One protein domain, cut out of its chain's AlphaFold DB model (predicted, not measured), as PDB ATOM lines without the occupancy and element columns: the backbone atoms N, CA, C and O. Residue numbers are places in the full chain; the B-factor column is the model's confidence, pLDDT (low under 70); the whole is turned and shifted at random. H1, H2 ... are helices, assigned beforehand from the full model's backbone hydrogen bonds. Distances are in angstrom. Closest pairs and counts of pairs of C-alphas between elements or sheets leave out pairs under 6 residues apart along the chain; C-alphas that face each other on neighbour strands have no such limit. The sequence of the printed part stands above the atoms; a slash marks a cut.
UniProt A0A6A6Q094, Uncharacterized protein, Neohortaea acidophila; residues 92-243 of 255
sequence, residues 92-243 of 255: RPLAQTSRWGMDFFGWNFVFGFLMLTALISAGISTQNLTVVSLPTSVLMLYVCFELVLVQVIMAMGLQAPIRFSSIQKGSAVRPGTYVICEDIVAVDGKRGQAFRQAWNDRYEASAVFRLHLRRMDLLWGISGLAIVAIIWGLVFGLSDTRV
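This is residues 92 to 243 of the 255 residues of an uncharacterized protein of Neohortaea acidophila (UniProt A0A6A6Q094). Long helices H1 and H6 run lengthwise with H3 slanting between them; hairpin H4 and H5 crosses one end, and short H2 lies at the other. The 152 printed residues have six named helices, H1 to H6 in order, and no named strand: all helix. The whole is elongated, 57 by 33 by 27 A, and only just loose, close to compact, with a radius of gyration of the C-alphas of 18.2 A.

H6, residues 207 to 243, touches H3, residues 135 to 155, at a steep tilt of 39 degrees, opposite ways; closest are the C-alphas of Cys 144 and Gly 221, 4.1 A. H4, residues 176 to 187, and H5, residues 192 to 205, form a hairpin. H1, residues 104 to 126, touches H2, residues 129 to 133. Every helix has its O i to N i+4 pairs within hydrogen-bond range.

H1 spans 32.8 A from C-alpha 104 (36.352, 34.623, 28.930); H6 spans 53.6 A to C-alpha 243 (37.144, 58.996, -5.895).

The printed part has no cut; H3 to H4 is a long link. Residues 97, 99 to 101 and 239 to 243 have pLDDT under 70.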
ATOM      1  N   ARG A  92      29.695  28.978  36.955       79.56
ATOM      2  CA  ARG A  92      30.986  29.662  37.088       79.56
ATOM      3  C   ARG A  92      32.148  28.778  36.611       79.56
ATOM      4  O   ARG A  92      32.086  27.562  36.808       79.56
ATOM      5  N   PRO A  93      33.216  29.370  36.044       79.06
ATOM      6  CA  PRO A  93      34.424  28.631  35.693       79.06
ATOM      7  C   PRO A  93      35.026  27.895  36.892       79.06
ATOM      8  O   PRO A  93      35.002  28.423  38.004       79.06
ATOM      9  N   LEU A  94      35.606  26.714  36.659       75.75
ATOM     10  CA  LEU A  94      36.043  25.790  37.721       75.75
ATOM     11  C   LEU A  94      37.073  26.405  38.684       75.75
ATOM     12  O   LEU A  94      37.071  26.111  39.873       75.75
ATOM     13  N   ALA A  95      37.923  27.303  38.187       70.50
ATOM     14  CA  ALA A  95      38.954  27.971  38.979       70.50
ATOM     15  C   ALA A  95      38.493  29.295  39.634       70.50
ATOM     16  O   ALA A  95      39.323  30.019  40.182       70.50
ATOM     17  N   GLN A  96      37.213  29.678  39.527       71.44
ATOM     18  CA  GLN A  96      36.722  30.978  40.000       71.44
ATOM     19  C   GLN A  96      35.994  30.882  41.343       71.44
ATOM     20  O   GLN A  96      34.891  30.344  41.423       71.44
ATOM     21  N   THR A  97      36.557  31.508  42.375       66.38
ATOM     22  CA  THR A  97      35.912  31.656  43.691       66.38
ATOM     23  C   THR A  97      35.144  32.972  43.818       66.38
ATOM     24  O   THR A  97      34.184  33.061  44.585       66.38
ATOM     25  N   SER A  98      35.509  33.998  43.037       73.75
ATOM     26  CA  SER A  98      34.847  35.302  43.080       73.75
ATOM     27  C   SER A  98      33.528  35.302  42.315       73.75
ATOM     28  O   SER A  98      33.455  34.958  41.136       73.75
ATOM     29  N   ARG A  99      32.477  35.803  42.966       66.62
ATOM     30  CA  ARG A  99      31.142  35.973  42.374       66.62
ATOM     31  C   ARG A  99      31.066  37.001  41.238       66.62
ATOM     32  O   ARG A  99      30.060  37.049  40.544       66.62
ATOM     33  N   TRP A 100      32.095  37.831  41.088       67.75
ATOM     34  CA  TRP A 100      32.194  38.866  40.051       67.75
ATOM     35  C   TRP A 100      33.048  38.421  38.862       67.75
ATOM     36  O   TRP A 100      33.240  39.169  37.907       67.75
ATOM     37  N   GLY A 101      33.590  37.204  38.914       69.81
ATOM     38  CA  GLY A 101      34.417  36.665  37.853       69.81
ATOM     39  C   GLY A 101      33.585  36.200  36.667       69.81
ATOM     40  O   GLY A 101      33.092  35.073  36.678       69.81
ATOM     41  N   MET A 102      33.490  37.035  35.633       77.00
ATOM     42  CA  MET A 102      32.949  36.627  34.337       77.00
ATOM     43  C   MET A 102      33.874  35.598  33.664       77.00
ATOM     44  O   MET A 102      35.067  35.487  33.994       77.00
ATOM     45  N   ASP A 103      33.309  34.794  32.770       85.00
ATOM     46  CA  ASP A 103      34.084  33.905  31.914       85.00
ATOM     47  C   ASP A 103      34.673  34.648  30.711       85.00
ATOM     48  O   ASP A 103      34.368  35.818  30.470       85.00
ATOM     49  N   PHE A 104      35.604  33.999  30.013       87.12
ATOM     50  CA  PHE A 104      36.352  34.623  28.930       87.12
ATOM     51  C   PHE A 104      35.421  35.043  27.799       87.12
ATOM     52  O   PHE A 104      35.495  36.193  27.376       87.12
ATOM     53  N   PHE A 105      34.494  34.173  27.379       88.56
ATOM     54  CA  PHE A 105      33.508  34.524  26.355       88.56
ATOM     55  C   PHE A 105      32.656  35.732  26.758       88.56
ATOM     56  O   PHE A 105      32.400  36.594  25.926       88.56
ATOM     57  N   GLY A 106      32.251  35.846  28.028       89.19
ATOM     58  CA  GLY A 106      31.516  37.014  28.511       89.19
ATOM     59  C   GLY A 106      32.308  38.315  28.357       89.19
ATOM     60  O   GLY A 106      31.781  39.280  27.809       89.19
ATOM     61  N   TRP A 107      33.584  38.337  28.757       89.75
ATOM     62  CA  TRP A 107      34.449  39.510  28.560       89.75
ATOM     63  C   TRP A 107      34.646  39.852  27.085       89.75
ATOM     64  O   TRP A 107      34.549  41.018  26.701       89.75
ATOM     65  N   ASN A 108      34.876  38.827  26.269       91.94
ATOM     66  CA  ASN A 108      35.023  38.941  24.823       91.94
ATOM     67  C   ASN A 108      33.755  39.537  24.184       91.94
ATOM     68  O   ASN A 108      33.817  40.441  23.353       91.94
ATOM     69  N   PHE A 109      32.583  39.107  24.658       90.56
ATOM     70  CA  PHE A 109      31.293  39.602  24.194       90.56
ATOM     71  C   PHE A 109      31.035  41.055  24.619       90.56
ATOM     72  O   PHE A 109      30.597  41.852  23.789       90.56
ATOM     73  N   VAL A 110      31.361  41.446  25.862       92.19
ATOM     74  CA  VAL A 110      31.302  42.859  26.300       92.19
ATOM     75  C   VAL A 110      32.184  43.728  25.408       92.19
ATOM     76  O   VAL A 110      31.732  44.758  24.907       92.19
ATOM     77  N   PHE A 111      33.436  43.316  25.197       93.44
ATOM     78  CA  PHE A 111      34.386  44.068  24.386       93.44
ATOM     79  C   PHE A 111      33.903  44.206  22.940       93.44
ATOM     80  O   PHE A 111      33.831  45.320  22.423       93.44
ATOM     81  N   GLY A 112      33.480  43.101  22.318       92.25
ATOM     82  CA  GLY A 112      32.915  43.102  20.971       92.25
ATOM     83  C   GLY A 112      31.686  44.004  20.849       92.25
ATOM     84  O   GLY A 112      31.591  44.774  19.896       92.25
ATOM     85  N   PHE A 113      30.779  43.979  21.833       91.19
ATOM     86  CA  PHE A 113      29.587  44.833  21.858       91.19
ATOM     87  C   PHE A 113      29.936  46.325  21.953       91.19
ATOM     88  O   PHE A 113      29.393  47.138  21.197       91.19
ATOM     89  N   LEU A 114      30.863  46.697  22.843       93.00
ATOM     90  CA  LEU A 114      31.324  48.082  22.991       93.00
ATOM     91  C   LEU A 114      32.058  48.567  21.739       93.00
ATOM     92  O   LEU A 114      31.784  49.667  21.260       93.00
ATOM     93  N   MET A 115      32.935  47.734  21.177       93.19
ATOM     94  CA  MET A 115      33.652  48.018  19.936       93.19
ATOM     95  C   MET A 115      32.677  48.250  18.775       93.19
ATOM     96  O   MET A 115      32.795  49.255  18.074       93.19
ATOM     97  N   LEU A 116      31.680  47.372  18.595       90.69
ATOM     98  CA  LEU A 116      30.664  47.531  17.550       90.69
ATOM     99  C   LEU A 116      29.883  48.832  17.725       90.69
ATOM    100  O   LEU A 116      29.705  49.587  16.772       90.69
ATOM    101  N   THR A 117      29.426  49.091  18.952       89.12
ATOM    102  CA  THR A 117      28.631  50.276  19.285       89.12
ATOM    103  C   THR A 117      29.425  51.554  19.020       89.12
ATOM    104  O   THR A 117      28.894  52.494  18.429       89.12
ATOM    105  N   ALA A 118      30.710  51.580  19.384       90.31
ATOM    106  CA  ALA A 118      31.602  52.702  19.117       90.31
ATOM    107  C   ALA A 118      31.813  52.929  17.610       90.31
ATOM    108  O   ALA A 118      31.680  54.060  17.146       90.31
ATOM    109  N   LEU A 119      32.072  51.868  16.837       88.88
ATOM    110  CA  LEU A 119      32.253  51.948  15.380       88.88
ATOM    111  C   LEU A 119      30.995  52.446  14.666       88.88
ATOM    112  O   LEU A 119      31.076  53.326  13.809       88.88
ATOM    113  N   ILE A 120      29.826  51.924  15.042       85.50
ATOM    114  CA  ILE A 120      28.536  52.361  14.494       85.50
ATOM    115  C   ILE A 120      28.284  53.831  14.840       85.50
ATOM    116  O   ILE A 120      27.926  54.614  13.961       85.50
ATOM    117  N   SER A 121      28.498  54.222  16.099       85.88
ATOM    118  CA  SER A 121      28.318  55.606  16.553       85.88
ATOM    119  C   SER A 121      29.237  56.576  15.798       85.88
ATOM    120  O   SER A 121      28.776  57.592  15.272       85.88
ATOM    121  N   ALA A 122      30.515  56.219  15.637       85.81
ATOM    122  CA  ALA A 122      31.480  56.993  14.860       85.81
ATOM    123  C   ALA A 122      31.091  57.087  13.374       85.81
ATOM    124  O   ALA A 122      31.168  58.165  12.779       85.81
ATOM    125  N   GLY A 123      30.618  55.989  12.776       81.31
ATOM    126  CA  GLY A 123      30.131  55.975  11.396       81.31
ATOM    127  C   GLY A 123      28.930  56.901  11.184       81.31
ATOM    128  O   GLY A 123      28.890  57.648  10.208       81.31
ATOM    129  N   ILE A 124      27.983  56.920  12.128       79.12
ATOM    130  CA  ILE A 124      26.825  57.826  12.082       79.12
ATOM    131  C   ILE A 124      27.267  59.285  12.240       79.12
ATOM    132  O   ILE A 124      26.801  60.141  11.490       79.12
ATOM    133  N   SER A 125      28.170  59.574  13.182       81.69
ATOM    134  CA  SER A 125      28.633  60.941  13.452       81.69
ATOM    135  C   SER A 125      29.422  61.548  12.293       81.69
ATOM    136  O   SER A 125      29.349  62.752  12.073       81.69
ATOM    137  N   THR A 126      30.197  60.737  11.572       79.75
ATOM    138  CA  THR A 126      31.063  61.203  10.476       79.75
ATOM    139  C   THR A 126      30.362  61.225   9.118       79.75
ATOM    140  O   THR A 126      30.951  61.692   8.149       79.75
ATOM    141  N   GLN A 127      29.131  60.696   9.027       73.69
ATOM    142  CA  GLN A 127      28.384  60.479   7.777       73.69
ATOM    143  C   GLN A 127      29.184  59.729   6.693       73.69
ATOM    144  O   GLN A 127      28.837  59.756   5.512       73.69
ATOM    145  N   ASN A 128      30.246  59.022   7.086       71.88
ATOM    146  CA  ASN A 128      31.122  58.322   6.165       71.88
ATOM    147  C   ASN A 128      30.615  56.890   5.960       71.88
ATOM    148  O   ASN A 128      30.732  56.031   6.837       71.88
ATOM    149  N   LEU A 129      30.074  56.631   4.768       70.50
ATOM    150  CA  LEU A 129      29.523  55.330   4.386       70.50
ATOM    151  C   LEU A 129      30.548  54.191   4.499       70.50
ATOM    152  O   LEU A 129      30.172  53.067   4.830       70.50
ATOM    153  N   THR A 130      31.837  54.480   4.298       75.31
ATOM    154  CA  THR A 130      32.918  53.505   4.474       75.31
ATOM    155  C   THR A 130      32.958  53.026   5.918       75.31
ATOM    156  O   THR A 130      32.875  51.827   6.164       75.31
ATOM    157  N   VAL A 131      32.979  53.945   6.887       75.81
ATOM    158  CA  VAL A 131      33.052  53.609   8.320       75.81
ATOM    159  C   VAL A 131      31.802  52.857   8.783       75.81
ATOM    160  O   VAL A 131      31.914  51.918   9.564       75.81
ATOM    161  N   VAL A 132      30.625  53.201   8.253       75.88
ATOM    162  CA  VAL A 132      29.354  52.522   8.572       75.88
ATOM    163  C   VAL A 132      29.322  51.067   8.079       75.88
ATOM    164  O   VAL A 132      28.632  50.240   8.672       75.88
ATOM    165  N   SER A 133      30.077  50.726   7.030       79.00
ATOM    166  CA  SER A 133      30.108  49.372   6.446       79.00
ATOM    167  C   SER A 133      31.059  48.389   7.147       79.00
ATOM    168  O   SER A 133      30.953  47.174   6.975       79.00
ATOM    169  N   LEU A 134      31.987  48.899   7.958       85.94
ATOM    170  CA  LEU A 134      33.040  48.115   8.605       85.94
ATOM    171  C   LEU A 134      32.673  47.377   9.910       85.94
ATOM    172  O   LEU A 134      33.345  46.383  10.179       85.94
ATOM    173  N   PRO A 135      31.667  47.754  10.730       88.19
ATOM    174  CA  PRO A 135      31.505  47.187  12.073       88.19
ATOM    175  C   PRO A 135      31.449  45.652  12.110       88.19
ATOM    176  O   PRO A 135      32.129  45.024  12.920       88.19
ATOM    177  N   THR A 136      30.702  45.033  11.192       85.62
ATOM    178  CA  THR A 136      30.581  43.568  11.120       85.62
ATOM    179  C   THR A 136      31.886  42.895  10.694       85.62
ATOM    180  O   THR A 136      32.258  41.873  11.268       85.62
ATOM    181  N   SER A 137      32.610  43.462   9.722       91.00
ATOM    182  CA  SER A 137      33.889  42.891   9.274       91.00
ATOM    183  C   SER A 137      34.997  43.086  10.311       91.00
ATOM    184  O   SER A 137      35.838  42.206  10.462       91.00
ATOM    185  N   VAL A 138      34.959  44.170  11.091       93.81
ATOM    186  CA  VAL A 138      35.869  44.389  12.227       93.81
ATOM    187  C   VAL A 138      35.596  43.395  13.358       93.81
ATOM    188  O   VAL A 138      36.542  42.849  13.918       93.81
ATOM    189  N   LEU A 139      34.331  43.099  13.678       92.31
ATOM    190  CA  LEU A 139      34.009  42.052  14.658       92.31
ATOM    191  C   LEU A 139      34.496  40.677  14.201       92.31
ATOM    192  O   LEU A 139      35.053  39.918  14.989       92.31
ATOM    193  N   MET A 140      34.304  40.366  12.920       94.44
ATOM    194  CA  MET A 140      34.786  39.123  12.332       94.44
ATOM    195  C   MET A 140      36.313  39.042  12.373       94.44
ATOM    196  O   MET A 140      36.851  38.015  12.775       94.44
ATOM    197  N   LEU A 141      37.008  40.136  12.042       95.75
ATOM    198  CA  LEU A 141      38.459  40.248  12.184       95.75
ATOM    199  C   LEU A 141      38.884  39.976  13.625       95.75
ATOM    200  O   LEU A 141      39.766  39.156  13.837       95.75
ATOM    201  N   TYR A 142      38.235  40.624  14.593       95.88
ATOM    202  CA  TYR A 142      38.514  40.473  16.018       95.88
ATOM    203  C   TYR A 142      38.424  39.007  16.469       95.88
ATOM    204  O   TYR A 142      39.416  38.451  16.936       95.88
ATOM    205  N   VAL A 143      37.287  38.343  16.236       94.44
ATOM    206  CA  VAL A 143      37.073  36.950  16.667       94.44
ATOM    207  C   VAL A 143      37.999  35.978  15.928       94.44
ATOM    208  O   VAL A 143      38.621  35.110  16.540       94.44
ATOM    209  N   CYS A 144      38.123  36.106  14.605       96.44
ATOM    210  CA  CYS A 144      38.947  35.196  13.809       96.44
ATOM    211  C   CYS A 144      40.442  35.378  14.085       96.44
ATOM    212  O   CYS A 144      41.184  34.394  14.098       96.44
ATOM    213  N   PHE A 145      40.882  36.610  14.340       96.38
ATOM    214  CA  PHE A 145      42.251  36.892  14.755       96.38
ATOM    215  C   PHE A 145      42.563  36.241  16.101       96.38
ATOM    216  O   PHE A 145      43.606  35.608  16.217       96.38
ATOM    217  N   GLU A 146      41.663  36.312  17.085       94.88
ATOM    218  CA  GLU A 146      41.858  35.637  18.373       94.88
ATOM    219  C   GLU A 146      42.011  34.114  18.224       94.88
ATOM    220  O   GLU A 146      42.914  33.533  18.829       94.88
ATOM    221  N   LEU A 147      41.198  33.465  17.377       95.25
ATOM    222  CA  LEU A 147      41.313  32.022  17.111       95.25
ATOM    223  C   LEU A 147      42.683  31.653  16.523       95.25
ATOM    224  O   LEU A 147      43.316  30.692  16.961       95.25
ATOM    225  N   VAL A 148      43.171  32.428  15.550       96.00
ATOM    226  CA  VAL A 148      44.498  32.201  14.953       96.00
ATOM    227  C   VAL A 148      45.611  32.526  15.948       96.00
ATOM    228  O   VAL A 148      46.576  31.770  16.057       96.00
ATOM    229  N   LEU A 149      45.478  33.607  16.714       94.44
ATOM    230  CA  LEU A 149      46.462  34.026  17.706       94.44
ATOM    231  C   LEU A 149      46.649  32.958  18.788       94.44
ATOM    232  O   LEU A 149      47.783  32.610  19.110       94.44
ATOM    233  N   VAL A 150      45.562  32.385  19.305       93.50
ATOM    234  CA  VAL A 150      45.620  31.283  20.279       93.50
ATOM    235  C   VAL A 150      46.367  30.077  19.703       93.50
ATOM    236  O   VAL A 150      47.205  29.487  20.387       93.50
ATOM    237  N   GLN A 151      46.143  29.747  18.431       93.88
ATOM    238  CA  GLN A 151      46.873  28.675  17.748       93.88
ATOM    239  C   GLN A 151      48.374  28.971  17.628       93.88
ATOM    240  O   GLN A 151      49.186  28.068  17.840       93.88
ATOM    241  N   VAL A 152      48.753  30.220  17.347       94.12
ATOM    242  CA  VAL A 152      50.160  30.656  17.305       94.12
ATOM    243  C   VAL A 152      50.807  30.561  18.690       94.12
ATOM    244  O   VAL A 152      51.878  29.974  18.821       94.12
ATOM    245  N   ILE A 153      50.138  31.055  19.735       92.50
ATOM    246  CA  ILE A 153      50.613  30.988  21.128       92.50
ATOM    247  C   ILE A 153      50.835  29.531  21.555       92.50
ATOM    248  O   ILE A 153      51.872  29.201  22.134       92.50
ATOM    249  N   MET A 154      49.897  28.639  21.222       91.81
ATOM    250  CA  MET A 154      50.042  27.205  21.488       91.81
ATOM    251  C   MET A 154      51.201  26.578  20.711       91.81
ATOM    252  O   MET A 154      51.920  25.751  21.267       91.81
ATOM    253  N   ALA A 155      51.403  26.954  19.444       92.12
ATOM    254  CA  ALA A 155      52.524  26.464  18.642       92.12
ATOM    255  C   ALA A 155      53.884  26.913  19.206       92.12
ATOM    256  O   ALA A 155      54.856  26.168  19.117       92.12
ATOM    257  N   MET A 156      53.937  28.089  19.837       92.94
ATOM    258  CA  MET A 156      55.116  28.596  20.551       92.94
ATOM    259  C   MET A 156      55.329  27.942  21.928       92.94
ATOM    260  O   MET A 156      56.321  28.236  22.589       92.94
ATOM    261  N   GLY A 157      54.414  27.082  22.389       89.38
ATOM    262  CA  GLY A 157      54.502  26.448  23.708       89.38
ATOM    263  C   GLY A 157      54.345  27.427  24.876       89.38
ATOM    264  O   GLY A 157      54.758  27.124  25.995       89.38
ATOM    265  N   LEU A 158      53.765  28.605  24.630       89.50
ATOM    266  CA  LEU A 158      53.582  29.627  25.651       89.50
ATOM    267  C   LEU A 158      52.457  29.234  26.615       89.50
ATOM    268  O   LEU A 158      51.407  28.715  26.226       89.50
ATOM    269  N   GLN A 159      52.680  29.508  27.897       90.19
ATOM    270  CA  GLN A 159      51.684  29.308  28.944       90.19
ATOM    271  C   GLN A 159      50.681  30.462  28.972       90.19
ATOM    272  O   GLN A 159      50.996  31.589  28.588       90.19
ATOM    273  N   ALA A 160      49.475  30.194  29.471       85.75
ATOM    274  CA  ALA A 160      48.416  31.187  29.583       85.75
ATOM    275  C   ALA A 160      48.843  32.343  30.521       85.75
ATOM    276  O   ALA A 160      48.984  32.121  31.731       85.75
ATOM    277  N   PRO A 161      49.031  33.581  30.015       81.44
ATOM    278  CA  PRO A 161      49.516  34.702  30.831       81.44
ATOM    279  C   PRO A 161      48.470  35.180  31.844       81.44
ATOM    280  O   PRO A 161      48.797  35.688  32.921       81.44
ATOM    281  N   ILE A 162      47.200  34.990  31.500       83.56
ATOM    282  CA  ILE A 162      46.029  35.281  32.317       83.56
ATOM    283  C   ILE A 162      45.131  34.047  32.361       83.56
ATOM    284  O   ILE A 162      45.314  33.089  31.615       83.56
ATOM    285  N   ARG A 163      44.149  34.068  33.257       82.25
ATOM    286  CA  ARG A 163      43.145  33.011  33.360       82.25
ATOM    287  C   ARG A 163      42.148  33.117  32.203       82.25
ATOM    288  O   ARG A 163      41.513  34.160  32.055       82.25
ATOM    289  N   PHE A 164      41.948  32.026  31.468       79.50
ATOM    290  CA  PHE A 164      40.944  31.917  30.405       79.50
ATOM    291  C   PHE A 164      39.841  30.964  30.861       79.50
ATOM    292  O   PHE A 164      39.991  29.748  30.791       79.50
ATOM    293  N   SER A 165      38.739  31.506  31.380       84.50
ATOM    294  CA  SER A 165      37.630  30.699  31.911       84.50
ATOM    295  C   SER A 165      38.106  29.677  32.951       84.50
ATOM    296  O   SER A 165      38.556  30.089  34.028       84.50
ATOM    297  N   SER A 166      37.989  28.372  32.684       83.69
ATOM    298  CA  SER A 166      38.449  27.324  33.608       83.69
ATOM    299  C   SER A 166      39.955  27.043  33.516       83.69
ATOM    300  O   SER A 166      40.491  26.344  34.371       83.69
ATOM    301  N   ILE A 167      40.648  27.596  32.519       84.44
ATOM    302  CA  ILE A 167      42.093  27.453  32.316       84.44
ATOM    303  C   ILE A 167      42.821  28.397  33.275       84.44
ATOM    304  O   ILE A 167      42.649  29.621  33.228       84.44
ATOM    305  N   GLN A 168      43.637  27.826  34.158       84.38
ATOM    306  CA  GLN A 168      44.390  28.581  35.156       84.38
ATOM    307  C   GLN A 168      45.568  29.332  34.526       84.38
ATOM    308  O   GLN A 168      46.150  28.902  33.527       84.38
ATOM    309  N   LYS A 169      45.955  30.450  35.144       84.50
ATOM    310  CA  LYS A 169      47.174  31.176  34.774       84.50
ATOM    311  C   LYS A 169      48.389  30.243  34.887       84.50
ATOM    312  O   LYS A 169      48.510  29.527  35.874       84.50
ATOM    313  N   GLY A 170      49.273  30.266  33.893       85.00
ATOM    314  CA  GLY A 170      50.473  29.420  33.845       85.00
ATOM    315  C   GLY A 170      50.239  27.998  33.324       85.00
ATOM    316  O   GLY A 170      51.198  27.261  33.124       85.00
ATOM    317  N   SER A 171      48.991  27.598  33.059       86.50
ATOM    318  CA  SER A 171      48.717  26.313  32.404       86.50
ATOM    319  C   SER A 171      48.873  26.407  30.882       86.50
ATOM    320  O   SER A 171      48.917  27.501  30.310       86.50
ATOM    321  N   ALA A 172      48.989  25.256  30.216       88.06
ATOM    322  CA  ALA A 172      49.040  25.204  28.761       88.06
ATOM    323  C   ALA A 172      47.751  25.785  28.160       88.06
ATOM    324  O   ALA A 172      46.641  25.434  28.571       88.06
ATOM    325  N   VAL A 173      47.907  26.672  27.176       90.81
ATOM    326  CA  VAL A 173      46.774  27.261  26.459       90.81
ATOM    327  C   VAL A 173      46.006  26.158  25.724       90.81
ATOM    328  O   VAL A 173      46.589  25.188  25.234       90.81
ATOM    329  N   ARG A 174      44.680  26.300  25.664       92.81
ATOM    330  CA  ARG A 174      43.793  25.411  24.908       92.81
ATOM    331  C   ARG A 174      43.213  26.146  23.698       92.81
ATOM    332  O   ARG A 174      43.164  27.374  23.730       92.81
ATOM    333  N   PRO A 175      42.742  25.414  22.671       94.44
ATOM    334  CA  PRO A 175      42.101  26.001  21.497       94.44
ATOM    335  C   PRO A 175      40.991  26.998  21.858       94.44
ATOM    336  O   PRO A 175      40.245  26.783  22.812       94.44
ATOM    337  N   GLY A 176      40.825  28.060  21.078       93.12
ATOM    338  CA  GLY A 176      39.762  29.048  21.262       93.12
ATOM    339  C   GLY A 176      38.371  28.413  21.201       93.12
ATOM    340  O   GLY A 176      37.536  28.674  22.064       93.12
ATOM    341  N   THR A 177      38.146  27.474  20.278       93.88
ATOM    342  CA  THR A 177      36.888  26.712  20.176       93.88
ATOM    343  C   THR A 177      36.619  25.896  21.443       93.88
ATOM    344  O   THR A 177      35.462  25.745  21.829       93.88
ATOM    345  N   TYR A 178      37.656  25.414  22.148       94.94
ATOM    346  CA  TYR A 178      37.471  24.757  23.449       94.94
ATOM    347  C   TYR A 178      36.821  25.717  24.452       94.94
ATOM    348  O   TYR A 178      35.851  25.336  25.108       94.94
ATOM    349  N   VAL A 179      37.350  26.942  24.555       92.94
ATOM    350  CA  VAL A 179      36.883  27.969  25.499       92.94
ATOM    351  C   VAL A 179      35.482  28.445  25.123       92.94
ATOM    352  O   VAL A 179      34.609  28.507  25.984       92.94
ATOM    353  N   ILE A 180      35.234  28.695  23.833       92.81
ATOM    354  CA  ILE A 180      33.919  29.099  23.317       92.81
ATOM    355  C   ILE A 180      32.864  28.035  23.641       92.81
ATOM    356  O   ILE A 180      31.816  28.353  24.202       92.81
ATOM    357  N   CYS A 181      33.129  26.762  23.329       92.50
ATOM    358  CA  CYS A 181      32.188  25.679  23.617       92.50
ATOM    359  C   CYS A 181      31.962  25.490  25.119       92.50
ATOM    360  O   CYS A 181      30.817  25.307  25.536       92.50
ATOM    361  N   GLU A 182      33.028  25.540  25.923       93.19
ATOM    362  CA  GLU A 182      32.930  25.461  27.381       93.19
ATOM    363  C   GLU A 182      31.956  26.518  27.914       93.19
ATOM    364  O   GLU A 182      31.002  26.199  28.625       93.19
ATOM    365  N   ASP A 183      32.189  27.770  27.541       90.81
ATOM    366  CA  ASP A 183      31.500  28.928  28.087       90.81
ATOM    367  C   ASP A 183      30.060  29.066  27.573       90.81
ATOM    368  O   ASP A 183      29.169  29.428  28.347       90.81
ATOM    369  N   ILE A 184      29.794  28.765  26.299       89.69
ATOM    370  CA  ILE A 184      28.433  28.797  25.738       89.69
ATOM    371  C   ILE A 184      27.592  27.667  26.330       89.69
ATOM    372  O   ILE A 184      26.497  27.894  26.839       89.69
ATOM    373  N   VAL A 185      28.085  26.428  26.323       89.19
ATOM    374  CA  VAL A 185      27.272  25.288  26.778       89.19
ATOM    375  C   VAL A 185      27.076  25.309  28.294       89.19
ATOM    376  O   VAL A 185      25.990  24.968  28.779       89.19
ATOM    377  N   ALA A 186      28.084  25.735  29.060       87.12
ATOM    378  CA  ALA A 186      27.945  25.838  30.507       87.12
ATOM    379  C   ALA A 186      26.898  26.884  30.906       87.12
ATOM    380  O   ALA A 186      26.091  26.601  31.791       87.12
ATOM    381  N   VAL A 187      26.896  28.056  30.261       85.81
ATOM    382  CA  VAL A 187      26.037  29.183  30.656       85.81
ATOM    383  C   VAL A 187      24.724  29.195  29.873       85.81
ATOM    384  O   VAL A 187      23.659  29.057  30.474       85.81
ATOM    385  N   ASP A 188      24.785  29.276  28.546       84.12
ATOM    386  CA  ASP A 188      23.603  29.396  27.682       84.12
ATOM    387  C   ASP A 188      22.865  28.053  27.573       84.12
ATOM    388  O   ASP A 188      21.636  27.989  27.612       84.12
ATOM    389  N   GLY A 189      23.619  26.949  27.554       82.50
ATOM    390  CA  GLY A 189      23.077  25.591  27.660       82.50
ATOM    391  C   GLY A 189      22.655  25.185  29.078       82.50
ATOM    392  O   GLY A 189      22.123  24.086  29.254       82.50
ATOM    393  N   LYS A 190      22.895  26.037  30.088       84.50
ATOM    394  CA  LYS A 190      22.595  25.806  31.516       84.50
ATOM    395  C   LYS A 190      23.137  24.476  32.062       84.50
ATOM    396  O   LYS A 190      22.539  23.881  32.958       84.50
ATOM    397  N   ARG A 191      24.256  23.979  31.521       86.44
ATOM    398  CA  ARG A 191      24.873  22.707  31.954       86.44
ATOM    399  C   ARG A 191      25.876  22.865  33.094       86.44
ATOM    400  O   ARG A 191      26.186  21.894  33.778       86.44
ATOM    401  N   GLY A 192      26.350  24.085  33.316       86.81
ATOM    402  CA  GLY A 192      27.176  24.462  34.451       86.81
ATOM    403  C   GLY A 192      28.502  23.708  34.601       86.81
ATOM    404  O   GLY A 192      29.091  23.232  33.630       86.81
ATOM    405  N   GLN A 193      28.995  23.638  35.839       86.06
ATOM    406  CA  GLN A 193      30.312  23.098  36.199       86.06
ATOM    407  C   GLN A 193      30.478  21.612  35.881       86.06
ATOM    408  O   GLN A 193      31.559  21.218  35.456       86.06
ATOM    409  N   ALA A 194      29.418  20.807  36.008       87.44
ATOM    410  CA  ALA A 194      29.467  19.384  35.660       87.44
ATOM    411  C   ALA A 194      29.853  19.176  34.186       87.44
ATOM    412  O   ALA A 194      30.677  18.322  33.863       87.44
ATOM    413  N   PHE A 195      29.321  20.010  33.286       89.94
ATOM    414  CA  PHE A 195      29.739  19.995  31.887       89.94
ATOM    415  C   PHE A 195      31.171  20.497  31.705       89.94
ATOM    416  O   PHE A 195      31.917  19.870  30.962       89.94
ATOM    417  N   ARG A 196      31.577  21.580  32.385       90.38
ATOM    418  CA  ARG A 196      32.957  22.096  32.299       90.38
ATOM    419  C   ARG A 196      33.982  21.025  32.691       90.38
ATOM    420  O   ARG A 196      34.981  20.859  31.997       90.38
ATOM    421  N   GLN A 197      33.701  20.263  33.748       90.00
ATOM    422  CA  GLN A 197      34.550  19.164  34.203       90.00
ATOM    423  C   GLN A 197      34.605  18.031  33.171       90.00
ATOM    424  O   GLN A 197      35.682  17.679  32.700       90.00
ATOM    425  N   ALA A 198      33.453  17.536  32.715       90.19
ATOM    426  CA  ALA A 198      33.414  16.477  31.705       90.19
ATOM    427  C   ALA A 198      34.065  16.892  30.368       90.19
ATOM    428  O   ALA A 198      34.703  16.081  29.692       90.19
ATOM    429  N   TRP A 199      33.924  18.163  29.980       93.12
ATOM    430  CA  TRP A 199      34.555  18.752  28.797       93.12
ATOM    431  C   TRP A 199      36.082  18.799  28.933       93.12
ATOM    432  O   TRP A 199      36.799  18.418  28.004       93.12
ATOM    433  N   ASN A 200      36.574  19.190  30.111       92.31
ATOM    434  CA  ASN A 200      37.988  19.154  30.469       92.31
ATOM    435  C   ASN A 200      38.553  17.728  30.417       92.31
ATOM    436  O   ASN A 200      39.566  17.487  29.764       92.31
ATOM    437  N   ASP A 201      37.870  16.774  31.041       91.19
ATOM    438  CA  ASP A 201      38.355  15.398  31.157       91.19
ATOM    439  C   ASP A 201      38.374  14.706  29.794       91.19
ATOM    440  O   ASP A 201      39.315  13.986  29.450       91.19
ATOM    441  N   ARG A 202      37.387  15.003  28.943       91.12
ATOM    442  CA  ARG A 202      37.376  14.575  27.541       91.12
ATOM    443  C   ARG A 202      38.554  15.152  26.754       91.12
ATOM    444  O   ARG A 202      39.140  14.436  25.935       91.12
ATOM    445  N   TYR A 203      38.876  16.425  26.977       92.69
ATOM    446  CA  TYR A 203      39.994  17.102  26.324       92.69
ATOM    447  C   TYR A 203      41.344  16.502  26.717       92.69
ATOM    448  O   TYR A 203      42.170  16.239  25.838       92.69
ATOM    449  N   GLU A 204      41.553  16.215  27.999       91.12
ATOM    450  CA  GLU A 204      42.782  15.578  28.485       91.12
ATOM    451  C   GLU A 204      42.899  14.121  28.004       91.12
ATOM    452  O   GLU A 204      43.956  13.701  27.526       91.12
ATOM    453  N   ALA A 205      41.794  13.370  27.997       91.62
ATOM    454  CA  ALA A 205      41.797  11.953  27.634       91.62
ATOM    455  C   ALA A 205      41.957  11.669  26.126       91.62
ATOM    456  O   ALA A 205      42.414  10.592  25.754       91.62
ATOM    457  N   SER A 206      41.563  12.584  25.227       92.50
ATOM    458  CA  SER A 206      41.488  12.287  23.785       92.50
ATOM    459  C   SER A 206      42.331  13.219  22.913       92.50
ATOM    460  O   SER A 206      41.939  14.340  22.594       92.50
ATOM    461  N   ALA A 207      43.454  12.705  22.401       92.12
ATOM    462  CA  ALA A 207      44.297  13.426  21.441       92.12
ATOM    463  C   ALA A 207      43.567  13.759  20.125       92.12
ATOM    464  O   ALA A 207      43.756  14.843  19.570       92.12
ATOM    465  N   VAL A 208      42.698  12.858  19.650       93.81
ATOM    466  CA  VAL A 208      41.873  13.072  18.446       93.81
ATOM    467  C   VAL A 208      40.937  14.263  18.643       93.81
ATOM    468  O   VAL A 208      40.821  15.113  17.762       93.81
ATOM    469  N   PHE A 209      40.315  14.362  19.816       92.88
ATOM    470  CA  PHE A 209      39.436  15.474  20.154       92.88
ATOM    471  C   PHE A 209      40.195  16.808  20.226       92.88
ATOM    472  O   PHE A 209      39.750  17.797  19.642       92.88
ATOM    473  N   ARG A 210      41.393  16.831  20.829       94.12
ATOM    474  CA  ARG A 210      42.262  18.024  20.817       94.12
ATOM    475  C   ARG A 210      42.634  18.456  19.402       94.12
ATOM    476  O   ARG A 210      42.603  19.642  19.081       94.12
ATOM    477  N   LEU A 211      42.987  17.502  18.539       94.44
ATOM    478  CA  LEU A 211      43.312  17.787  17.143       94.44
ATOM    479  C   LEU A 211      42.105  18.341  16.383       94.44
ATOM    480  O   LEU A 211      42.263  19.271  15.598       94.44
ATOM    481  N   HIS A 212      40.916  17.795  16.627       95.44
ATOM    482  CA  HIS A 212      39.683  18.284  16.024       95.44
ATOM    483  C   HIS A 212      39.419  19.752  16.388       95.44
ATOM    484  O   HIS A 212      39.233  20.565  15.487       95.44
ATOM    485  N   LEU A 213      39.516  20.113  17.671       95.44
ATOM    486  CA  LEU A 213      39.343  21.499  18.125       95.44
ATOM    487  C   LEU A 213      40.373  22.449  17.497       95.44
ATOM    488  O   LEU A 213      40.003  23.509  17.007       95.44
ATOM    489  N   ARG A 214      41.646  22.037  17.404       95.06
ATOM    490  CA  ARG A 214      42.684  22.826  16.712       95.06
ATOM    491  C   ARG A 214      42.390  23.035  15.227       95.06
ATOM    492  O   ARG A 214      42.701  24.087  14.679       95.06
ATOM    493  N   ARG A 215      41.825  22.029  14.552       95.81
ATOM    494  CA  ARG A 215      41.419  22.154  13.144       95.81
ATOM    495  C   ARG A 215      40.245  23.113  12.989       95.81
ATOM    496  O   ARG A 215      40.241  23.866  12.025       95.81
ATOM    497  N   MET A 216      39.289  23.104  13.918       95.81
ATOM    498  CA  MET A 216      38.169  24.049  13.905       95.81
ATOM    499  C   MET A 216      38.634  25.492  14.110       95.81
ATOM    500  O   MET A 216      38.240  26.347  13.323       95.81
ATOM    501  N   ASP A 217      39.535  25.742  15.066       95.19
ATOM    502  CA  ASP A 217      40.142  27.067  15.273       95.19
ATOM    503  C   ASP A 217      40.769  27.611  13.990       95.19
ATOM    504  O   ASP A 217      40.487  28.735  13.582       95.19
ATOM    505  N   LEU A 218      41.612  26.802  13.339       95.81
ATOM    506  CA  LEU A 218      42.288  27.210  12.111       95.81
ATOM    507  C   LEU A 218      41.312  27.377  10.955       95.81
ATOM    508  O   LEU A 218      41.437  28.339  10.205       95.81
ATOM    509  N   LEU A 219      40.344  26.469  10.810       96.81
ATOM    510  CA  LEU A 219      39.351  26.554   9.747       96.81
ATOM    511  C   LEU A 219      38.561  27.856   9.871       96.81
ATOM    512  O   LEU A 219      38.550  28.630   8.923       96.81
ATOM    513  N   TRP A 220      37.961  28.119  11.034       95.25
ATOM    514  CA  TRP A 220      37.138  29.306  11.276       95.25
ATOM    515  C   TRP A 220      37.956  30.596  11.282       95.25
ATOM    516  O   TRP A 220      37.533  31.601  10.709       95.25
ATOM    517  N   GLY A 221      39.138  30.566  11.896       96.31
ATOM    518  CA  GLY A 221      40.059  31.692  11.934       96.31
ATOM    519  C   GLY A 221      40.527  32.085  10.534       96.31
ATOM    520  O   GLY A 221      40.280  33.204  10.091       96.31
ATOM    521  N   ILE A 222      41.139  31.160   9.791       96.81
ATOM    522  CA  ILE A 222      41.709  31.447   8.466       96.81
ATOM    523  C   ILE A 222      40.614  31.779   7.454       96.81
ATOM    524  O   ILE A 222      40.748  32.766   6.730       96.81
ATOM    525  N   SER A 223      39.520  31.006   7.405       96.50
ATOM    526  CA  SER A 223      38.427  31.311   6.473       96.50
ATOM    527  C   SER A 223      37.829  32.681   6.761       96.50
ATOM    528  O   SER A 223      37.501  33.424   5.837       96.50
ATOM    529  N   GLY A 224      37.706  33.037   8.042       94.75
ATOM    530  CA  GLY A 224      37.141  34.316   8.423       94.75
ATOM    531  C   GLY A 224      38.056  35.495   8.092       94.75
ATOM    532  O   GLY A 224      37.598  36.477   7.510       94.75
ATOM    533  N   LEU A 225      39.359  35.373   8.357       96.88
ATOM    534  CA  LEU A 225      40.351  36.377   7.958       96.88
ATOM    535  C   LEU A 225      40.402  36.565   6.435       96.88
ATOM    536  O   LEU A 225      40.512  37.696   5.965       96.88
ATOM    537  N   ALA A 226      40.263  35.485   5.660       97.06
ATOM    538  CA  ALA A 226      40.188  35.567   4.203       97.06
ATOM    539  C   ALA A 226      38.957  36.363   3.736       97.06
ATOM    540  O   ALA A 226      39.076  37.238   2.879       97.06
ATOM    541  N   ILE A 227      37.785  36.119   4.333       94.62
ATOM    542  CA  ILE A 227      36.562  36.879   4.031       94.62
ATOM    543  C   ILE A 227      36.732  38.358   4.394       94.62
ATOM    544  O   ILE A 227      36.365  39.222   3.599       94.62
ATOM    545  N   VAL A 228      37.326  38.673   5.549       95.00
ATOM    546  CA  VAL A 228      37.615  40.064   5.940       95.00
ATOM    547  C   VAL A 228      38.527  40.740   4.922       95.00
ATOM    548  O   VAL A 228      38.223  41.852   4.493       95.00
ATOM    549  N   ALA A 229      39.600  40.072   4.493       94.56
ATOM    550  CA  ALA A 229      40.518  40.609   3.492       94.56
ATOM    551  C   ALA A 229      39.801  40.924   2.168       94.56
ATOM    552  O   ALA A 229      40.034  41.979   1.581       94.56
ATOM    553  N   ILE A 230      38.876  40.059   1.735       92.94
ATOM    554  CA  ILE A 230      38.035  40.299   0.553       92.94
ATOM    555  C   ILE A 230      37.130  41.518   0.768       92.94
ATOM    556  O   ILE A 230      37.104  42.410  -0.078       92.94
ATOM    557  N   ILE A 231      36.410  41.590   1.894       89.81
ATOM    558  CA  ILE A 231      35.506  42.712   2.196       89.81
ATOM    559  C   ILE A 231      36.282  44.028   2.213       89.81
ATOM    560  O   ILE A 231      35.860  44.994   1.585       89.81
ATOM    561  N   TRP A 232      37.420  44.079   2.900       91.75
ATOM    562  CA  TRP A 232      38.227  45.294   3.001       91.75
ATOM    563  C   TRP A 232      38.849  45.666   1.657       91.75
ATOM    564  O   TRP A 232      38.825  46.838   1.285       91.75
ATOM    565  N   GLY A 233      39.320  44.683   0.886       89.44
ATOM    566  CA  GLY A 233      39.782  44.897  -0.484       89.44
ATOM    567  C   GLY A 233      38.700  45.512  -1.374       89.44
ATOM    568  O   GLY A 233      38.983  46.445  -2.121       89.44
ATOM    569  N   LEU A 234      37.448  45.062  -1.252       86.19
ATOM    570  CA  LEU A 234      36.313  45.643  -1.975       86.19
ATOM    571  C   LEU A 234      35.964  47.045  -1.472       86.19
ATOM    572  O   LEU A 234      35.806  47.952  -2.283       86.19
ATOM    573  N   VAL A 235      35.856  47.244  -0.158       83.94
ATOM    574  CA  VAL A 235      35.474  48.533   0.438       83.94
ATOM    575  C   VAL A 235      36.494  49.616   0.089       83.94
ATOM    576  O   VAL A 235      36.114  50.651  -0.459       83.94
ATOM    577  N   PHE A 236      37.780  49.366   0.336       84.06
ATOM    578  CA  PHE A 236      38.839  50.345   0.089       84.06
ATOM    579  C   PHE A 236      39.238  50.429  -1.393       84.06
ATOM    580  O   PHE A 236      39.523  51.516  -1.901       84.06
ATOM    581  N   GLY A 237      39.190  49.311  -2.122       82.19
ATOM    582  CA  GLY A 237      39.481  49.283  -3.557       82.19
ATOM    583  C   GLY A 237      38.414  49.990  -4.394       82.19
ATOM    584  O   GLY A 237      38.740  50.791  -5.270       82.19
ATOM    585  N   LEU A 238      37.125  49.769  -4.107       71.44
ATOM    586  CA  LEU A 238      36.041  50.455  -4.817       71.44
ATOM    587  C   LEU A 238      35.959  51.937  -4.442       71.44
ATOM    588  O   LEU A 238      35.665  52.752  -5.322       71.44
ATOM    589  N   SER A 239      36.256  52.310  -3.190       63.62
ATOM    590  CA  SER A 239      36.301  53.724  -2.802       63.62
ATOM    591  C   SER A 239      37.341  54.505  -3.603       63.62
ATOM    592  O   SER A 239      37.031  55.587  -4.096       63.62
ATOM    593  N   ASP A 240      38.521  53.924  -3.837       66.25
ATOM    594  CA  ASP A 240      39.579  54.570  -4.620       66.25
ATOM    595  C   ASP A 240      39.156  54.752  -6.090       66.25
ATOM    596  O   ASP A 240      39.374  55.802  -6.684       66.25
ATOM    597  N   THR A 241      38.439  53.786  -6.679       61.91
ATOM    598  CA  THR A 241      37.952  53.919  -8.069       61.91
ATOM    599  C   THR A 241      36.835  54.947  -8.261       61.91
ATOM    600  O   THR A 241      36.767  55.554  -9.332       61.91
ATOM    601  N   ARG A 242      35.946  55.154  -7.276       60.25
ATOM    602  CA  ARG A 242      34.922  56.215  -7.344       60.25
ATOM    603  C   ARG A 242      35.543  57.594  -7.155       60.25
ATOM    604  O   ARG A 242      35.290  58.464  -7.979       60.25
ATOM    605  N   VAL A 243      36.413  57.746  -6.154       60.28
ATOM    606  CA  VAL A 243      37.144  58.996  -5.895       60.28
ATOM    607  C   VAL A 243      38.029  59.364  -7.088       60.28
ATOM    608  O   VAL A 243      37.983  60.497  -7.554       60.28
TER     609      VAL A 243